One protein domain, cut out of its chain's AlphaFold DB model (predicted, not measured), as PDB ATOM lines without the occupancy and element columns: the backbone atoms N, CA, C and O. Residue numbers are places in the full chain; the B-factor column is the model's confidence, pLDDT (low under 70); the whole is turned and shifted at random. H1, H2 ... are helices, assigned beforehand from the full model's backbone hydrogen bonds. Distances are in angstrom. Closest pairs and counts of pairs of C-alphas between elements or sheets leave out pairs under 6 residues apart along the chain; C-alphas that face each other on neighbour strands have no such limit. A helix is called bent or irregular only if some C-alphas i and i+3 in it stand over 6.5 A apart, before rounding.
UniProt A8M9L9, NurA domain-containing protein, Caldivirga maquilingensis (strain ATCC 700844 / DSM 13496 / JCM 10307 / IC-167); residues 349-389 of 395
ATOM      1  N   ARG A 349      37.765   3.664  -0.211       83.56
ATOM      2  CA  ARG A 349      38.791   4.098  -1.173       83.56
ATOM      3  C   ARG A 349      40.188   3.575  -0.854       83.56
ATOM      4  O   ARG A 349      40.990   3.376  -1.764       83.56
ATOM      5  N   LEU A 350      40.491   3.305   0.418       86.88
ATOM      6  CA  LEU A 350      41.770   2.705   0.802       86.88
ATOM      7  C   LEU A 350      41.952   1.317   0.169       86.88
ATOM      8  O   LEU A 350      43.082   0.911  -0.102       86.88
ATOM      9  N   LEU A 351      40.858   0.600  -0.107       88.44
ATOM     10  CA  LEU A 351      40.917  -0.754  -0.652       88.44
ATOM     11  C   LEU A 351      41.511  -0.796  -2.064       88.44
ATOM     12  O   LEU A 351      42.225  -1.745  -2.376       88.44
ATOM     13  N   ASP A 352      41.293   0.230  -2.894       85.69
ATOM     14  CA  ASP A 352      41.871   0.282  -4.246       85.69
ATOM     15  C   ASP A 352      43.394   0.510  -4.202       85.69
ATOM     16  O   ASP A 352      44.166  -0.106  -4.947       85.69
ATOM     17  N   TYR A 353      43.854   1.314  -3.238       88.38
ATOM     18  CA  TYR A 353      45.281   1.484  -2.970       88.38
ATOM     19  C   TYR A 353      45.917   0.188  -2.444       88.38
ATOM     20  O   TYR A 353      46.965  -0.235  -2.935       88.38
ATOM     21  N   VAL A 354      45.264  -0.488  -1.492       90.25
ATOM     22  CA  VAL A 354      45.729  -1.775  -0.945       90.25
ATOM     23  C   VAL A 354      45.780  -2.848  -2.029       90.25
ATOM     24  O   VAL A 354      46.785  -3.547  -2.141       90.25
ATOM     25  N   LYS A 355      44.750  -2.942  -2.875       90.38
ATOM     26  CA  LYS A 355      44.747  -3.807  -4.058       90.38
ATOM     27  C   LYS A 355      45.956  -3.515  -4.947       90.38
ATOM     28  O   LYS A 355      46.675  -4.440  -5.308       90.38
ATOM     29  N   SER A 356      46.207  -2.245  -5.265       88.50
ATOM     30  CA  SER A 356      47.342  -1.844  -6.109       88.50
ATOM     31  C   SER A 356      48.691  -2.249  -5.503       88.50
ATOM     32  O   SER A 356      49.578  -2.729  -6.215       88.50
ATOM     33  N   LEU A 357      48.843  -2.115  -4.181       89.94
ATOM     34  CA  LEU A 357      50.022  -2.600  -3.464       89.94
ATOM     35  C   LEU A 357      50.151  -4.125  -3.551       89.94
ATOM     36  O   LEU A 357      51.237  -4.617  -3.854       89.94
ATOM     37  N   LEU A 358      49.064  -4.868  -3.328       87.88
ATOM     38  CA  LEU A 358      49.051  -6.327  -3.441       87.88
ATOM     39  C   LEU A 358      49.445  -6.783  -4.847       87.88
ATOM     40  O   LEU A 358      50.328  -7.627  -4.971       87.88
ATOM     41  N   THR A 359      48.880  -6.180  -5.898       86.44
ATOM     42  CA  THR A 359      49.249  -6.466  -7.294       86.44
ATOM     43  C   THR A 359      50.740  -6.236  -7.528       86.44
ATOM     44  O   THR A 359      51.417  -7.091  -8.097       86.44
ATOM     45  N   LYS A 360      51.281  -5.111  -7.042       86.75
ATOM     46  CA  LYS A 360      52.706  -4.792  -7.178       86.75
ATOM     47  C   LYS A 360      53.591  -5.809  -6.457       86.75
ATOM     48  O   LYS A 360      54.522  -6.332  -7.063       86.75
ATOM     49  N   TYR A 361      53.328  -6.098  -5.183       87.12
ATOM     50  CA  TYR A 361      54.164  -7.011  -4.397       87.12
ATOM     51  C   TYR A 361      54.068  -8.458  -4.884       87.12
ATOM     52  O   TYR A 361      55.094  -9.126  -5.006       87.12
ATOM     53  N   ALA A 362      52.870  -8.922  -5.238       83.25
ATOM     54  CA  ALA A 362      52.685 -10.242  -5.826       83.25
ATOM     55  C   ALA A 362      53.373 -10.338  -7.200       83.25
ATOM     56  O   ALA A 362      54.080 -11.307  -7.465       83.25
ATOM     57  N   GLY A 363      53.273  -9.308  -8.045       77.94
ATOM     58  CA  GLY A 363      53.949  -9.275  -9.346       77.94
ATOM     59  C   GLY A 363      55.482  -9.226  -9.259       77.94
ATOM     60  O   GLY A 363      56.159  -9.785 -10.122       77.94
ATOM     61  N   LEU A 364      56.037  -8.610  -8.206       78.38
ATOM     62  CA  LEU A 364      57.480  -8.612  -7.917       78.38
ATOM     63  C   LEU A 364      57.995  -9.977  -7.444       78.38
ATOM     64  O   LEU A 364      59.179 -10.265  -7.600       78.38
ATOM     65  N   SER A 365      57.125 -10.814  -6.876       77.88
ATOM     66  CA  SER A 365      57.499 -12.125  -6.329       77.88
ATOM     67  C   SER A 365      57.737 -13.206  -7.392       77.88
ATOM     68  O   SER A 365      58.176 -14.306  -7.065       77.88
ATOM     69  N   THR A 366      57.479 -12.903  -8.669       78.25
ATOM     70  CA  THR A 366      57.605 -13.855  -9.774       78.25
ATOM     71  C   THR A 366      58.155 -13.201 -11.042       78.25
ATOM     72  O   THR A 366      57.813 -12.071 -11.397       78.25
ATOM     73  N   SER A 367      59.029 -13.929 -11.736       80.88
ATOM     74  CA  SER A 367      59.548 -13.585 -13.065       80.88
ATOM     75  C   SER A 367      58.762 -14.247 -14.202       80.88
ATOM     76  O   SER A 367      59.055 -13.982 -15.363       80.88
ATOM     77  N   ASN A 368      57.780 -15.101 -13.888       88.00
ATOM     78  CA  ASN A 368      56.962 -15.799 -14.876       88.00
ATOM     79  C   ASN A 368      55.745 -14.945 -15.269       88.00
ATOM     80  O   ASN A 368      54.883 -14.665 -14.431       88.00
ATOM     81  N   ASP A 369      55.662 -14.573 -16.545       86.31
ATOM     82  CA  ASP A 369      54.611 -13.695 -17.066       86.31
ATOM     83  C   ASP A 369      53.204 -14.304 -16.960       86.31
ATOM     84  O   ASP A 369      52.268 -13.590 -16.605       86.31
ATOM     85  N   ASN A 370      53.053 -15.626 -17.108       86.62
ATOM     86  CA  ASN A 370      51.758 -16.300 -16.929       86.62
ATOM     87  C   ASN A 370      51.255 -16.180 -15.479       86.62
ATOM     88  O   ASN A 370      50.060 -16.041 -15.224       86.62
ATOM     89  N   VAL A 371      52.171 -16.213 -14.504       85.56
ATOM     90  CA  VAL A 371      51.823 -16.049 -13.082       85.56
ATOM     91  C   VAL A 371      51.443 -14.597 -12.787       85.56
ATOM     92  O   VAL A 371      50.517 -14.352 -12.016       85.56
ATOM     93  N   ARG A 372      52.102 -13.622 -13.425       85.00
ATOM     94  CA  ARG A 372      51.720 -12.204 -13.318       85.00
ATOM     95  C   ARG A 372      50.337 -11.940 -13.902       85.00
ATOM     96  O   ARG A 372      49.554 -11.216 -13.291       85.00
ATOM     97  N   GLU A 373      50.024 -12.536 -15.047       86.44
ATOM     98  CA  GLU A 373      48.701 -12.431 -15.665       86.44
ATOM     99  C   GLU A 373      47.608 -13.038 -14.771       86.44
ATOM    100  O   GLU A 373      46.562 -12.416 -14.560       86.44
ATOM    101  N   LEU A 374      47.881 -14.190 -14.149       87.25
ATOM    102  CA  LEU A 374      46.982 -14.798 -13.166       87.25
ATOM    103  C   LEU A 374      46.737 -13.875 -11.963       87.25
ATOM    104  O   LEU A 374      45.587 -13.651 -11.593       87.25
ATOM    105  N   ILE A 375      47.792 -13.300 -11.375       87.19
ATOM    106  CA  ILE A 375      47.679 -12.345 -10.256       87.19
ATOM    107  C   ILE A 375      46.819 -11.142 -10.652       87.19
ATOM    108  O   ILE A 375      45.930 -10.736  -9.900       87.19
ATOM    109  N   ASN A 376      47.061 -10.581 -11.838       86.12
ATOM    110  CA  ASN A 376      46.283  -9.454 -12.343       86.12
ATOM    111  C   ASN A 376      44.809  -9.821 -12.500       86.12
ATOM    112  O   ASN A 376      43.957  -9.018 -12.134       86.12
ATOM    113  N   THR A 377      44.521 -11.027 -12.995       88.25
ATOM    114  CA  THR A 377      43.159 -11.542 -13.170       88.25
ATOM    115  C   THR A 377      42.450 -11.702 -11.831       88.25
ATOM    116  O   THR A 377      41.364 -11.157 -11.655       88.25
ATOM    117  N   LEU A 378      43.085 -12.366 -10.859       88.88
ATOM    118  CA  LEU A 378      42.521 -12.594  -9.522       88.88
ATOM    119  C   LEU A 378      42.165 -11.284  -8.810       88.88
ATOM    120  O   LEU A 378      41.166 -11.218  -8.099       88.88
ATOM    121  N   LEU A 379      42.954 -10.231  -9.023       89.19
ATOM    122  CA  LEU A 379      42.761  -8.936  -8.376       89.19
ATOM    123  C   LEU A 379      41.882  -7.964  -9.188       89.19
ATOM    124  O   LEU A 379      41.738  -6.806  -8.792       89.19
ATOM    125  N   GLN A 380      41.275  -8.369 -10.310       88.44
ATOM    126  CA  GLN A 380      40.280  -7.532 -10.998       88.44
ATOM    127  C   GLN A 380      38.969  -7.452 -10.212       88.44
ATOM    128  O   GLN A 380      38.685  -8.321  -9.402       88.44
ATOM    129  N   LEU A 381      38.173  -6.400 -10.436       87.44
ATOM    130  CA  LEU A 381      36.866  -6.254  -9.784       87.44
ATOM    131  C   LEU A 381      35.860  -7.242 -10.376       87.44
ATOM    132  O   LEU A 381      35.701  -7.280 -11.595       87.44
ATOM    133  N   THR A 382      35.111  -7.943  -9.523       86.50
ATOM    134  CA  THR A 382      34.015  -8.827  -9.967       86.50
ATOM    135  C   THR A 382      32.857  -8.031 -10.561       86.50
ATOM    136  O   THR A 382      32.249  -8.449 -11.542       86.50
ATOM    137  N   ASN A 383      32.567  -6.852  -9.999       83.81
ATOM    138  CA  ASN A 383      31.542  -5.945 -10.510       83.81
ATOM    139  C   ASN A 383      32.118  -4.543 -10.795       83.81
ATOM    140  O   ASN A 383      32.058  -3.654  -9.937       83.81
ATOM    141  N   PRO A 384      32.641  -4.304 -12.013       81.25
ATOM    142  CA  PRO A 384      33.205  -3.011 -12.397       81.25
ATOM    143  C   PRO A 384      32.206  -1.846 -12.343       81.25
ATOM    144  O   PRO A 384      32.616  -0.706 -12.138       81.25
ATOM    145  N   GLN A 385      30.897  -2.099 -12.470       75.06
ATOM    146  CA  GLN A 385      29.866  -1.052 -12.424       75.06
ATOM    147  C   GLN A 385      29.737  -0.420 -11.030       75.06
ATOM    148  O   GLN A 385      29.248   0.699 -10.899       75.06
ATOM    149  N   LYS A 386      30.216  -1.105  -9.983       76.31
ATOM    150  CA  LYS A 386      30.286  -0.592  -8.607       76.31
ATOM    151  C   LYS A 386      31.638   0.040  -8.259       76.31
ATOM    152  O   LYS A 386      31.860   0.396  -7.105       76.31
ATOM    153  N   ALA A 387      32.539   0.222  -9.230       73.94
ATOM    154  CA  ALA A 387      33.868   0.792  -8.990       73.94
ATOM    155  C   ALA A 387      33.829   2.207  -8.381       73.94
ATOM    156  O   ALA A 387      34.760   2.588  -7.674       73.94
ATOM    157  N   TYR A 388      32.745   2.963  -8.599       74.81
ATOM    158  CA  TYR A 388      32.539   4.290  -8.006       74.81
ATOM    159  C   TYR A 388      32.510   4.279  -6.467       74.81
ATOM    160  O   TYR A 388      32.764   5.307  -5.848       74.81
ATOM    161  N   LEU A 389      32.237   3.129  -5.836       73.88
ATOM    162  CA  LEU A 389      32.295   2.974  -4.378       73.88
ATOM    163  C   LEU A 389      33.736   2.994  -3.838       73.88
ATOM    164  O   LEU A 389      33.936   3.199  -2.641       73.88
TER     165      LEU A 389
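What this domain is: This is residues 349 to 389 of the 395 residues of the protein "NurA domain-containing protein" of Caldivirga maquilingensis (strain ATCC 700844 / DSM 13496 / JCM 10307 / IC-167) (UniProt A8M9L9). The printed part is a flat, loose helical hairpin: the long helix H1 and the shorter H2 run side by side in opposite ways, joined by a tight turn at one end. Away from that turn, residues 379 to 383 lead from H2 into the small helix H3, which folds back toward the first printed residue, with the C-alphas of Arg 349 and Leu 389 7.3 A apart. The 41 printed residues include three named helices, in the order H1, H2, H3, and no named strand, and the class is all helix. The whole is loose, with a radius of gyration of the C-alphas of 11.3 A, and spans 33 by 17 by 8 A.

How they stand to each other: H1, residues 350 to 364, comes first along the printed part, and a tight link of 4 residues joins it to H2, residues 369 to 378. H1 and H2 form a helical hairpin, two touching helices that follow each other and run opposite ways, here at a shallow tilt of 18 degrees. H1 touches H2 with residues 359 to 363 alone; the closest C-alphas of the two helices are those of Gly 363 and Arg 372, 5.4 A apart. Their centres are 12.9 A apart. After H2, a tight link of 5 residues leads to H3, residues 384 to 389. H3 is apart from H1 and also apart from H2. In H1 and H2 every O i to N i+4 pair is within hydrogen-bond range; in H3 0 of 2 such pairs are, while 2 of its 3 O i to N i+3 pairs are.

Where its parts are: H1, Leu 350 to Leu 364, has 15 residues and measures 21.2 A from first to last C-alpha, starting at C-alpha 350 at (41.770, 2.705, 0.802). H2, Asp 369 to Leu 378, has 10 residues and measures 14.3 A, with C-alpha 369 at (54.611, -13.695, -17.066). H3, Pro 384 to Leu 389, has 6 residues and measures 10.0 A, ending at C-alpha 389 at (32.295, 2.974, -4.378). H3 is irregular: C-alphas 385 and 388 are 7.4 A apart, and its line is a rough one.

The domain as a whole: The two C-alphas farthest apart are those of Ser 367 and Leu 389, at 33.1 A. Residues 365 to 370, of which 369 and 370 belong to H2, stand free. The printed part has no cut, and both links between its helices are tight. The mean pLDDT of the printed part is 84.5, and no printed residue is under 70; the mean is 86 for H1, 87 for H2 and 76 for H3.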